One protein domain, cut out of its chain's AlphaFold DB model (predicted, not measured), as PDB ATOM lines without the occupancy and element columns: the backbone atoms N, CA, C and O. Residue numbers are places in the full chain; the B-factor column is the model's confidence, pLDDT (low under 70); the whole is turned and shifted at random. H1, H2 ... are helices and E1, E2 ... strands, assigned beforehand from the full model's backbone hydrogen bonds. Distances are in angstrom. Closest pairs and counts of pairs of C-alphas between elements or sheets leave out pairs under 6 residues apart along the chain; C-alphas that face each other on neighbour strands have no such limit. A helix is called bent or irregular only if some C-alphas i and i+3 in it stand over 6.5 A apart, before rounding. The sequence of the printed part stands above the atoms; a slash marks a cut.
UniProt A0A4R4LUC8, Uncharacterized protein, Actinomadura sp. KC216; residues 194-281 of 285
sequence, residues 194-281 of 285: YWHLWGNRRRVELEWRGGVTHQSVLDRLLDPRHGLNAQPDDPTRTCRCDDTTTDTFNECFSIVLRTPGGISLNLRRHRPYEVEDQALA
ATOM      1  N   TYR A 194      32.136  35.458  45.259       87.75
ATOM      2  CA  TYR A 194      31.915  34.734  44.023       87.75
ATOM      3  C   TYR A 194      31.755  35.685  42.849       87.75
ATOM      4  O   TYR A 194      31.430  36.862  43.011       87.75
ATOM      5  N   TRP A 195      31.956  35.105  41.672       92.44
ATOM      6  CA  TRP A 195      31.660  35.679  40.373       92.44
ATOM      7  C   TRP A 195      30.964  34.599  39.561       92.44
ATOM      8  O   TRP A 195      31.586  33.582  39.257       92.44
ATOM      9  N   HIS A 196      29.704  34.816  39.218       93.56
ATOM     10  CA  HIS A 196      28.933  33.917  38.379       93.56
ATOM     11  C   HIS A 196      28.615  34.582  37.052       93.56
ATOM     12  O   HIS A 196      28.363  35.782  36.977       93.56
ATOM     13  N   LEU A 197      28.610  33.784  35.992       94.88
ATOM     14  CA  LEU A 197      28.174  34.222  34.681       94.88
ATOM     15  C   LEU A 197      27.217  33.202  34.088       94.88
ATOM     16  O   LEU A 197      27.539  32.021  33.952       94.88
ATOM     17  N   TRP A 198      26.036  33.677  33.713       93.06
ATOM     18  CA  TRP A 198      24.972  32.865  33.140       93.06
ATOM     19  C   TRP A 198      24.206  33.652  32.076       93.06
ATOM     20  O   TRP A 198      24.509  34.805  31.788       93.06
ATOM     21  N   GLY A 199      23.247  33.009  31.417       90.81
ATOM     22  CA  GLY A 199      22.431  33.640  30.380       90.81
ATOM     23  C   GLY A 199      22.422  32.856  29.076       90.81
ATOM     24  O   GLY A 199      22.611  31.637  29.063       90.81
ATOM     25  N   ASN A 200      22.164  33.556  27.975       86.44
ATOM     26  CA  ASN A 200      21.971  32.989  26.641       86.44
ATOM     27  C   ASN A 200      22.631  33.856  25.552       86.44
ATOM     28  O   ASN A 200      23.282  34.856  25.839       86.44
ATOM     29  N   ARG A 201      22.424  33.490  24.281       85.00
ATOM     30  CA  ARG A 201      23.007  34.168  23.108       85.00
ATOM     31  C   ARG A 201      22.663  35.658  22.929       85.00
ATOM     32  O   ARG A 201      23.232  36.289  22.049       85.00
ATOM     33  N   ARG A 202      21.697  36.210  23.673       86.25
ATOM     34  CA  ARG A 202      21.282  37.627  23.582       86.25
ATOM     35  C   ARG A 202      21.563  38.417  24.852       86.25
ATOM     36  O   ARG A 202      21.833  39.610  24.769       86.25
ATOM     37  N   ARG A 203      21.462  37.762  26.006       91.56
ATOM     38  CA  ARG A 203      21.567  38.391  27.320       91.56
ATOM     39  C   ARG A 203      22.444  37.534  28.213       91.56
ATOM     40  O   ARG A 203      22.109  36.378  28.476       91.56
ATOM     41  N   VAL A 204      23.538  38.123  28.670       94.00
ATOM     42  CA  VAL A 204      24.472  37.535  29.626       94.00
ATOM     43  C   VAL A 204      24.369  38.302  30.931       94.00
ATOM     44  O   VAL A 204      24.257  39.521  30.930       94.00
ATOM     45  N   GLU A 205      24.385  37.580  32.035       94.38
ATOM     46  CA  GLU A 205      24.336  38.091  33.396       94.38
ATOM     47  C   GLU A 205      25.701  37.818  34.025       94.38
ATOM     48  O   GLU A 205      26.134  36.667  34.055       94.38
ATOM     49  N   LEU A 206      26.387  38.862  34.486       94.81
ATOM     50  CA  LEU A 206      27.584  38.762  35.316       94.81
ATOM     51  C   LEU A 206      27.206  39.202  36.723       94.81
ATOM     52  O   LEU A 206      26.934  40.379  36.971       94.81
ATOM     53  N   GLU A 207      27.194  38.237  37.631       92.31
ATOM     54  CA  GLU A 207      26.779  38.408  39.010       92.31
ATOM     55  C   GLU A 207      27.958  38.239  39.970       92.31
ATOM     56  O   GLU A 207      28.803  37.367  39.775       92.31
ATOM     57  N   TRP A 208      28.026  39.045  41.027       90.38
ATOM     58  CA  TRP A 208      29.018  38.870  42.090       90.38
ATOM     59  C   TRP A 208      28.477  39.275  43.457       90.38
ATOM     60  O   TRP A 208      27.571  40.101  43.564       90.38
ATOM     61  N   ARG A 209      29.081  38.742  44.522       85.75
ATOM     62  CA  ARG A 209      28.838  39.164  45.911       85.75
ATOM     63  C   ARG A 209      30.138  39.618  46.546       85.75
ATOM     64  O   ARG A 209      31.127  38.890  46.513       85.75
ATOM     65  N   GLY A 210      30.140  40.800  47.153       81.31
ATOM     66  CA  GLY A 210      31.348  41.363  47.751       81.31
ATOM     67  C   GLY A 210      31.346  42.882  47.862       81.31
ATOM     68  O   GLY A 210      30.322  43.540  47.671       81.31
ATOM     69  N   GLY A 211      32.517  43.431  48.178       78.56
ATOM     70  CA  GLY A 211      32.783  44.857  48.356       78.56
ATOM     71  C   GLY A 211      32.903  45.650  47.052       78.56
ATOM     72  O   GLY A 211      32.608  46.838  47.068       78.56
ATOM     73  N   VAL A 212      33.235  45.010  45.922       85.56
ATOM     74  CA  VAL A 212      33.375  45.709  44.629       85.56
ATOM     75  C   VAL A 212      32.032  46.309  44.190       85.56
ATOM     76  O   VAL A 212      31.031  45.597  44.078       85.56
ATOM     77  N   THR A 213      32.010  47.617  43.929       85.12
ATOM     78  CA  THR A 213      30.813  48.379  43.529       85.12
ATOM     79  C   THR A 213      30.535  48.238  42.028       85.12
ATOM     80  O   THR A 213      31.444  47.915  41.261       85.12
ATOM     81  N   HIS A 214      29.298  48.485  41.563       87.56
ATOM     82  CA  HIS A 214      29.055  48.470  40.111       87.56
ATOM     83  C   HIS A 214      29.858  49.562  39.404       87.56
ATOM     84  O   HIS A 214      30.362  49.295  38.323       87.56
ATOM     85  N   GLN A 215      30.015  50.748  40.007       86.56
ATOM     86  CA  GLN A 215      30.816  51.819  39.411       86.56
ATOM     87  C   GLN A 215      32.263  51.368  39.203       86.56
ATOM     88  O   GLN A 215      32.787  51.497  38.106       86.56
ATOM     89  N   SER A 216      32.860  50.700  40.199       88.50
ATOM     90  CA  SER A 216      34.201  50.121  40.058       88.50
ATOM     91  C   SER A 216      34.284  49.100  38.921       88.50
ATOM     92  O   SER A 216      35.276  49.064  38.197       88.50
ATOM     93  N   VAL A 217      33.264  48.251  38.748       90.69
ATOM     94  CA  VAL A 217      33.208  47.306  37.622       90.69
ATOM     95  C   VAL A 217      33.051  48.045  36.291       90.69
ATOM     96  O   VAL A 217      33.745  47.708  35.336       90.69
ATOM     97  N   LEU A 218      32.180  49.054  36.222       90.75
ATOM     98  CA  LEU A 218      31.946  49.862  35.026       90.75
ATOM     99  C   LEU A 218      33.203  50.606  34.592       90.75
ATOM    100  O   LEU A 218      33.591  50.472  33.439       90.75
ATOM    101  N   ASP A 219      33.862  51.320  35.503       90.62
ATOM    102  CA  ASP A 219      35.073  52.093  35.212       90.62
ATOM    103  C   ASP A 219      36.162  51.201  34.608       90.62
ATOM    104  O   ASP A 219      36.840  51.577  33.656       90.62
ATOM    105  N   ARG A 220      36.293  49.973  35.122       91.56
ATOM    106  CA  ARG A 220      37.289  49.003  34.653       91.56
ATOM    107  C   ARG A 220      36.878  48.332  33.341       91.56
ATOM    108  O   ARG A 220      37.726  48.098  32.482       91.56
ATOM    109  N   LEU A 221      35.594  48.018  33.164       91.94
ATOM    110  CA  LEU A 221      35.078  47.428  31.925       91.94
ATOM    111  C   LEU A 221      34.979  48.433  30.780       91.94
ATOM    112  O   LEU A 221      35.034  48.009  29.633       91.94
ATOM    113  N   LEU A 222      34.827  49.723  31.065       91.94
ATOM    114  CA  LEU A 222      34.684  50.800  30.083       91.94
ATOM    115  C   LEU A 222      35.931  51.689  30.009       91.94
ATOM    116  O   LEU A 222      35.875  52.778  29.438       91.94
ATOM    117  N   ASP A 223      37.057  51.233  30.569       91.56
ATOM    118  CA  ASP A 223      38.323  51.960  30.510       91.56
ATOM    119  C   ASP A 223      38.664  52.337  29.048       91.56
ATOM    120  O   ASP A 223      38.643  51.466  28.172       91.56
ATOM    121  N   PRO A 224      39.018  53.599  28.745       87.94
ATOM    122  CA  PRO A 224      39.237  54.036  27.364       87.94
ATOM    123  C   PRO A 224      40.363  53.303  26.618       87.94
ATOM    124  O   PRO A 224      40.393  53.317  25.389       87.94
ATOM    125  N   ARG A 225      41.319  52.702  27.338       86.69
ATOM    126  CA  ARG A 225      42.500  52.030  26.764       86.69
ATOM    127  C   ARG A 225      42.390  50.511  26.819       86.69
ATOM    128  O   ARG A 225      42.863  49.816  25.918       86.69
ATOM    129  N   HIS A 226      41.795  49.997  27.887       86.88
ATOM    130  CA  HIS A 226      41.784  48.583  28.242       86.88
ATOM    131  C   HIS A 226      40.381  47.986  28.302       86.88
ATOM    132  O   HIS A 226      40.265  46.773  28.443       86.88
ATOM    133  N   GLY A 227      39.331  48.792  28.181       89.44
ATOM    134  CA  GLY A 227      37.945  48.378  28.320       89.44
ATOM    135  C   GLY A 227      37.394  47.607  27.123       89.44
ATOM    136  O   GLY A 227      38.079  47.281  26.146       89.44
ATOM    137  N   LEU A 228      36.121  47.265  27.249       91.25
ATOM    138  CA  LEU A 228      35.273  46.676  26.234       91.25
ATOM    139  C   LEU A 228      34.705  47.778  25.343       91.25
ATOM    140  O   LEU A 228      34.368  48.860  25.811       91.25
ATOM    141  N   ASN A 229      34.510  47.460  24.065       89.12
ATOM    142  CA  ASN A 229      33.720  48.303  23.175       89.12
ATOM    143  C   ASN A 229      32.222  48.101  23.467       89.12
ATOM    144  O   ASN A 229      31.530  47.337  22.787       89.12
ATOM    145  N   ALA A 230      31.759  48.721  24.544       91.94
ATOM    146  CA  ALA A 230      30.386  48.687  25.014       91.94
ATOM    147  C   ALA A 230      30.019  50.039  25.627       91.94
ATOM    148  O   ALA A 230      30.884  50.855  25.929       91.94
ATOM    149  N   GLN A 231      28.726  50.258  25.827       92.19
ATOM    150  CA  GLN A 231      28.217  51.444  26.504       92.19
ATOM    151  C   GLN A 231      27.074  51.062  27.446       92.19
ATOM    152  O   GLN A 231      26.363  50.090  27.162       92.19
ATOM    153  N   PRO A 232      26.873  51.795  28.552       91.62
ATOM    154  CA  PRO A 232      25.663  51.659  29.351       91.62
ATOM    155  C   PRO A 232      24.419  51.878  28.486       91.62
ATOM    156  O   PRO A 232      24.408  52.752  27.622       91.62
ATOM    157  N   ASP A 233      23.380  51.078  28.715       90.25
ATOM    158  CA  ASP A 233      22.072  51.259  28.071       90.25
ATOM    159  C   ASP A 233      21.444  52.611  28.442       90.25
ATOM    160  O   ASP A 233      20.885  53.303  27.598       90.25
ATOM    161  N   ASP A 234      21.608  53.008  29.704       86.06
ATOM    162  CA  ASP A 234      21.236  54.321  30.219       86.06
ATOM    163  C   ASP A 234      22.454  54.950  30.914       86.06
ATOM    164  O   ASP A 234      22.803  54.533  32.024       86.06
ATOM    165  N   PRO A 235      23.130  55.928  30.285       80.94
ATOM    166  CA  PRO A 235      24.303  56.579  30.861       80.94
ATOM    167  C   PRO A 235      23.960  57.528  32.016       80.94
ATOM    168  O   PRO A 235      24.863  57.942  32.737       80.94
ATOM    169  N   THR A 236      22.684  57.889  32.201       79.62
ATOM    170  CA  THR A 236      22.253  58.756  33.308       79.62
ATOM    171  C   THR A 236      21.933  57.967  34.574       79.62
ATOM    172  O   THR A 236      21.828  58.544  35.658       79.62
ATOM    173  N   ARG A 237      21.809  56.637  34.464       75.38
ATOM    174  CA  ARG A 237      21.509  55.765  35.594       75.38
ATOM    175  C   ARG A 237      22.674  55.732  36.581       75.38
ATOM    176  O   ARG A 237      23.684  55.069  36.365       75.38
ATOM    177  N   THR A 238      22.487  56.383  37.721       67.69
ATOM    178  CA  THR A 238      23.441  56.363  38.833       67.69
ATOM    179  C   THR A 238      23.315  55.074  39.642       67.69
ATOM    180  O   THR A 238      22.224  54.702  40.087       67.69
ATOM    181  N   CYS A 239      24.438  54.397  39.874       71.38
ATOM    182  CA  CYS A 239      24.502  53.261  40.784       71.38
ATOM    183  C   CYS A 239      24.353  53.732  42.240       71.38
ATOM    184  O   CYS A 239      25.207  54.451  42.740       71.38
ATOM    185  N   ARG A 240      23.321  53.263  42.952       69.06
ATOM    186  CA  ARG A 240      23.109  53.548  44.387       69.06
ATOM    187  C   ARG A 240      23.732  52.492  45.309       69.06
ATOM    188  O   ARG A 240      23.214  52.187  46.381       69.06
ATOM    189  N   CYS A 241      24.803  51.829  44.865       67.06
ATOM    190  CA  CYS A 241      25.525  50.872  45.710       67.06
ATOM    191  C   CYS A 241      26.218  51.518  46.904       67.06
ATOM    192  O   CYS A 241      26.417  50.823  47.899       67.06
ATOM    193  N   ASP A 242      26.535  52.805  46.783       60.00
ATOM    194  CA  ASP A 242      27.370  53.537  47.730       60.00
ATOM    195  C   ASP A 242      26.565  54.591  48.518       60.00
ATOM    196  O   ASP A 242      27.096  55.209  49.436       60.00
ATOM    197  N   ASP A 243      25.266  54.745  48.219       62.25
ATOM    198  CA  ASP A 243      24.346  55.579  48.997       62.25
ATOM    199  C   ASP A 243      23.965  54.851  50.292       62.25
ATOM    200  O   ASP A 243      23.180  53.901  50.302       62.25
ATOM    201  N   THR A 244      24.538  55.300  51.406       54.47
ATOM    202  CA  THR A 244      24.283  54.767  52.754       54.47
ATOM    203  C   THR A 244      23.029  55.351  53.414       54.47
ATOM    204  O   THR A 244      22.753  55.037  54.566       54.47
ATOM    205  N   THR A 245      22.305  56.246  52.736       49.22
ATOM    206  CA  THR A 245      21.308  57.143  53.352       49.22
ATOM    207  C   THR A 245      19.853  56.852  52.988       49.22
ATOM    208  O   THR A 245      18.970  57.563  53.458       49.22
ATOM    209  N   THR A 246      19.569  55.854  52.151       47.62
ATOM    210  CA  THR A 246      18.207  55.577  51.668       47.62
ATOM    211  C   THR A 246      17.779  54.149  51.987       47.62
ATOM    212  O   THR A 246      18.213  53.201  51.342       47.62
ATOM    213  N   ASP A 247      16.841  54.030  52.934       47.88
ATOM    214  CA  ASP A 247      16.147  52.792  53.336       47.88
ATOM    215  C   ASP A 247      15.380  52.087  52.197       47.88
ATOM    216  O   ASP A 247      14.878  50.977  52.356       47.88
ATOM    217  N   THR A 248      15.327  52.674  50.999       45.97
ATOM    218  CA  THR A 248      14.824  52.041  49.773       45.97
ATOM    219  C   THR A 248      15.937  51.260  49.061       45.97
ATOM    220  O   THR A 248      16.319  51.523  47.920       45.97
ATOM    221  N   PHE A 249      16.468  50.252  49.756       49.22
ATOM    222  CA  PHE A 249      17.657  49.462  49.397       49.22
ATOM    223  C   PHE A 249      17.499  48.472  48.215       49.22
ATOM    224  O   PHE A 249      18.411  47.691  47.940       49.22
ATOM    225  N   ASN A 250      16.398  48.551  47.456       47.22
ATOM    226  CA  ASN A 250      16.008  47.602  46.401       47.22
ATOM    227  C   ASN A 250      16.055  48.188  44.970       47.22
ATOM    228  O   ASN A 250      15.355  47.712  44.093       47.22
ATOM    229  N   GLU A 251      16.818  49.241  44.665       48.28
ATOM    230  CA  GLU A 251      16.778  49.841  43.302       48.28
ATOM    231  C   GLU A 251      18.070  49.673  42.482       48.28
ATOM    232  O   GLU A 251      18.111  49.962  41.282       48.28
ATOM    233  N   CYS A 252      19.132  49.125  43.081       57.56
ATOM    234  CA  CYS A 252      20.431  48.969  42.422       57.56
ATOM    235  C   CYS A 252      20.698  47.525  41.946       57.56
ATOM    236  O   CYS A 252      21.758  46.967  42.223       57.56
ATOM    237  N   PHE A 253      19.729  46.908  41.260       64.50
ATOM    238  CA  PHE A 253      19.775  45.479  40.912       64.50
ATOM    239  C   PHE A 253      20.534  45.126  39.629       64.50
ATOM    240  O   PHE A 253      20.940  43.979  39.464       64.50
ATOM    241  N   SER A 254      20.660  46.050  38.679       80.62
ATOM    242  CA  SER A 254      21.186  45.721  37.351       80.62
ATOM    243  C   SER A 254      21.692  46.946  36.610       80.62
ATOM    244  O   SER A 254      20.990  47.956  36.542       80.62
ATOM    245  N   ILE A 255      22.870  46.845  36.001       88.12
ATOM    246  CA  ILE A 255      23.337  47.800  34.990       88.12
ATOM    247  C   ILE A 255      23.586  47.042  33.695       88.12
ATOM    248  O   ILE A 255      24.368  46.097  33.660       88.12
ATOM    249  N   VAL A 256      22.926  47.465  32.621       91.94
ATOM    250  CA  VAL A 256      23.031  46.807  31.319       91.94
ATOM    251  C   VAL A 256      24.065  47.528  30.466       91.94
ATOM    252  O   VAL A 256      23.927  48.716  30.191       91.94
ATOM    253  N   LEU A 257      25.077  46.796  30.011       93.12
ATOM    254  CA  LEU A 257      25.989  47.211  28.955       93.12
ATOM    255  C   LEU A 257      25.499  46.654  27.619       93.12
ATOM    256  O   LEU A 257      25.249  45.452  27.490       93.12
ATOM    257  N   ARG A 258      25.378  47.520  26.613       90.88
ATOM    258  CA  ARG A 258      25.063  47.138  25.236       90.88
ATOM    259  C   ARG A 258      26.296  47.191  24.362       90.88
ATOM    260  O   ARG A 258      27.161  48.053  24.499       90.88
ATOM    261  N   THR A 259      26.319  46.271  23.413       85.31
ATOM    262  CA  THR A 259      27.363  46.173  22.401       85.31
ATOM    263  C   THR A 259      26.794  46.531  21.035       85.31
ATOM    264  O   THR A 259      25.612  46.267  20.786       85.31
ATOM    265  N   PRO A 260      27.623  47.021  20.098       77.50
ATOM    266  CA  PRO A 260      27.209  47.183  18.703       77.50
ATOM    267  C   PRO A 260      26.692  45.878  18.064       77.50
ATOM    268  O   PRO A 260      25.935  45.911  17.101       77.50
ATOM    269  N   GLY A 261      27.077  44.717  18.613       74.62
ATOM    270  CA  GLY A 261      26.663  43.388  18.160       74.62
ATOM    271  C   GLY A 261      25.308  42.897  18.676       74.62
ATOM    272  O   GLY A 261      24.938  41.766  18.373       74.62
ATOM    273  N   GLY A 262      24.582  43.695  19.468       83.50
ATOM    274  CA  GLY A 262      23.236  43.362  19.947       83.50
ATOM    275  C   GLY A 262      23.173  42.406  21.145       83.50
ATOM    276  O   GLY A 262      22.074  42.099  21.605       83.50
ATOM    277  N   ILE A 263      24.317  41.965  21.683       90.62
ATOM    278  CA  ILE A 263      24.372  41.281  22.983       90.62
ATOM    279  C   ILE A 263      24.364  42.312  24.102       90.62
ATOM    280  O   ILE A 263      25.063  43.330  24.015       90.62
ATOM    281  N   SER A 264      23.600  42.020  25.154       93.75
ATOM    282  CA  SER A 264      23.648  42.745  26.415       93.75
ATOM    283  C   SER A 264      24.382  41.957  27.501       93.75
ATOM    284  O   SER A 264      24.197  40.746  27.648       93.75
ATOM    285  N   LEU A 265      25.205  42.665  28.273       94.81
ATOM    286  CA  LEU A 265      25.797  42.191  29.520       94.81
ATOM    287  C   LEU A 265      25.133  42.935  30.671       94.81
ATOM    288  O   LEU A 265      25.308  44.141  30.812       94.81
ATOM    289  N   ASN A 266      24.367  42.227  31.480       94.00
ATOM    290  CA  ASN A 266      23.781  42.760  32.690       94.00
ATOM    291  C   ASN A 266      24.715  42.494  33.876       94.00
ATOM    292  O   ASN A 266      25.129  41.361  34.111       94.00
ATOM    293  N   LEU A 267      25.071  43.554  34.587       92.62
ATOM    294  CA  LEU A 267      25.924  43.533  35.766       92.62
ATOM    295  C   LEU A 267      25.034  43.533  37.007       92.62
ATOM    296  O   LEU A 267      24.273  44.483  37.197       92.62
ATOM    297  N   ARG A 268      25.142  42.496  37.845       89.50
ATOM    298  CA  ARG A 268      24.354  42.345  39.075       89.50
ATOM    299  C   ARG A 268      25.251  42.131  40.292       89.50
ATOM    300  O   ARG A 268      25.964  41.140  40.394       89.50
ATOM    301  N   ARG A 269      25.160  43.017  41.279       86.56
ATOM    302  CA  ARG A 269      25.794  42.826  42.589       86.56
ATOM    303  C   ARG A 269      24.783  42.289  43.602       86.56
ATOM    304  O   ARG A 269      23.833  42.986  43.946       86.56
ATOM    305  N   HIS A 270      25.017  41.089  44.119       79.50
ATOM    306  CA  HIS A 270      24.230  40.491  45.193       79.50
ATOM    307  C   HIS A 270      24.634  41.107  46.545       79.50
ATOM    308  O   HIS A 270      25.821  41.133  46.900       79.50
ATOM    309  N   ARG A 271      23.663  41.658  47.291       63.50
ATOM    310  CA  ARG A 271      23.901  42.244  48.622       63.50
ATOM    311  C   ARG A 271      23.692  41.192  49.727       63.50
ATOM    312  O   ARG A 271      22.875  40.296  49.557       63.50
ATOM    313  N   PRO A 272      24.389  41.297  50.875       54.22
ATOM    314  CA  PRO A 272      24.333  40.300  51.952       54.22
ATOM    315  C   PRO A 272      22.946  40.033  52.573       54.22
ATOM    316  O   PRO A 272      22.789  38.987  53.191       54.22
ATOM    317  N   TYR A 273      21.971  40.936  52.414       48.47
ATOM    318  CA  TYR A 273      20.664  40.872  53.084       48.47
ATOM    319  C   TYR A 273      19.609  39.987  52.394       48.47
ATOM    320  O   TYR A 273      18.582  39.706  52.998       48.47
ATOM    321  N   GLU A 274      19.862  39.452  51.193       49.25
ATOM    322  CA  GLU A 274      18.921  38.515  50.536       49.25
ATOM    323  C   GLU A 274      18.815  37.142  51.251       49.25
ATOM    324  O   GLU A 274      17.982  36.317  50.883       49.25
ATOM    325  N   VAL A 275      19.611  36.882  52.301       45.03
ATOM    326  CA  VAL A 275      19.525  35.648  53.112       45.03
ATOM    327  C   VAL A 275      18.600  35.804  54.335       45.03
ATOM    328  O   VAL A 275      18.023  34.817  54.789       45.03
ATOM    329  N   GLU A 276      18.393  37.019  54.856       43.16
ATOM    330  CA  GLU A 276      17.554  37.222  56.053       43.16
ATOM    331  C   GLU A 276      16.049  37.121  55.755       43.16
ATOM    332  O   GLU A 276      15.297  36.634  56.602       43.16
ATOM    333  N   ASP A 277      15.605  37.432  54.534       41.44
ATOM    334  CA  ASP A 277      14.186  37.310  54.160       41.44
ATOM    335  C   ASP A 277      13.711  35.852  54.011       41.44
ATOM    336  O   ASP A 277      12.535  35.557  54.232       41.44
ATOM    337  N   GLN A 278      14.609  34.895  53.741       42.44
ATOM    338  CA  GLN A 278      14.250  33.468  53.799       42.44
ATOM    339  C   GLN A 278      14.170  32.951  55.244       42.44
ATOM    340  O   GLN A 278      13.329  32.102  55.549       42.44
ATOM    341  N   ALA A 279      14.976  33.502  56.158       40.47
ATOM    342  CA  ALA A 279      14.897  33.178  57.581       40.47
ATOM    343  C   ALA A 279      13.639  33.777  58.240       40.47
ATOM    344  O   ALA A 279      13.013  33.115  59.073       40.47
ATOM    345  N   LEU A 280      13.205  34.975  57.830       38.88
ATOM    346  CA  LEU A 280      11.929  35.556  58.262       38.88
ATOM    347  C   LEU A 280      10.716  34.805  57.692       38.88
ATOM    348  O   LEU A 280       9.772  34.555  58.439       38.88
ATOM    349  N   ALA A 281      10.758  34.342  56.438       39.34
ATOM    350  CA  ALA A 281       9.691  33.506  55.874       39.34
ATOM    351  C   ALA A 281       9.543  32.147  56.594       39.34
ATOM    352  O   ALA A 281       8.437  31.627  56.706       39.34
TER     353      ALA A 281
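Overview. This is residues 194 to 281 of the 285 residues of an uncharacterized protein of Actinomadura sp. KC216 (UniProt A0A4R4LUC8). A four-stranded, twisted sheet has the short helix H1 over one face, while a second helix, H2, leaves the end of E4 and sticks out with residues 274 to 281. Between H1 and E3 a long loop without named elements, residues 222 to 254, runs to the E3 edge of the sheet, where residues 231 to 232 pair with E3, and then swings out before it enters that strand. The printed part has 88 residues with two named helices and four named strands, in the order E1, E2, H1, E3, E4, H2; the sheet's order is E1, E2, E4, E3, and it is mixed. The class is mixed, helices and strands, with 43 residues, under half, in named elements. The whole is only just compact, close to loose, with a radius of gyration of the C-alphas of 14.2 A and spans of 44 by 29 by 21 A.

Along the chain. E1 is residues 194 to 199, 16.7 A long, beginning at C-alpha 194 at (31.915, 34.734, 44.023). E2 is residues 203 to 210, 22.8 A. H1 is residues 214 to 221, 10.2 A, beginning at C-alpha 214 at (29.055, 48.470, 40.111). E3 is residues 255 to 258, 9.9 A, and E4 is residues 264 to 270, 18.9 A. H2 is residues 272 to 281, 16.6 A, ending at C-alpha 281 at (9.691, 33.506, 55.874). H2 is only just irregular: C-alphas 272 and 275 are 6.8 A apart.

Arrangement. E1 and E2 form an antiparallel hairpin at 166 degrees, with N 196 and O 207 2.8 A apart. E2 and E4 are parallel at 23 degrees, with N 206 and O 266 2.8 A apart. E3 and E4 form an antiparallel hairpin at 163 degrees, with N 257 and O 265 2.8 A apart. E1 and E3 are edge strands, and the sheet is twisted, its C-alphas up to 4.4 A off the best plane. H1 is on the sheet, over E4, at a height of 9.0 A, slantwise at 35 degrees on the local plane, which is fitted to just 6 C-alphas; the closest C-alphas of H1 and E4 are those of His 214 and Arg 269, 7.0 A apart. H2 is not on the sheet, and it is apart from H1. In H1 every O i to N i+4 pair is within hydrogen-bond range; in H2, 2 of 6 are, and 2 of 7 O i to N i+3 pairs.

Size, cuts and confidence. The C-alphas of Arg 225 and Ala 281 are the two farthest apart, 47.6 A. The printed part has no cut. The link from H1 to E3 is long, and the others are tight. The mean pLDDT of the printed part is 77.4; residue 238, residues 240 to 253 and residues 271 to 281 are under 70.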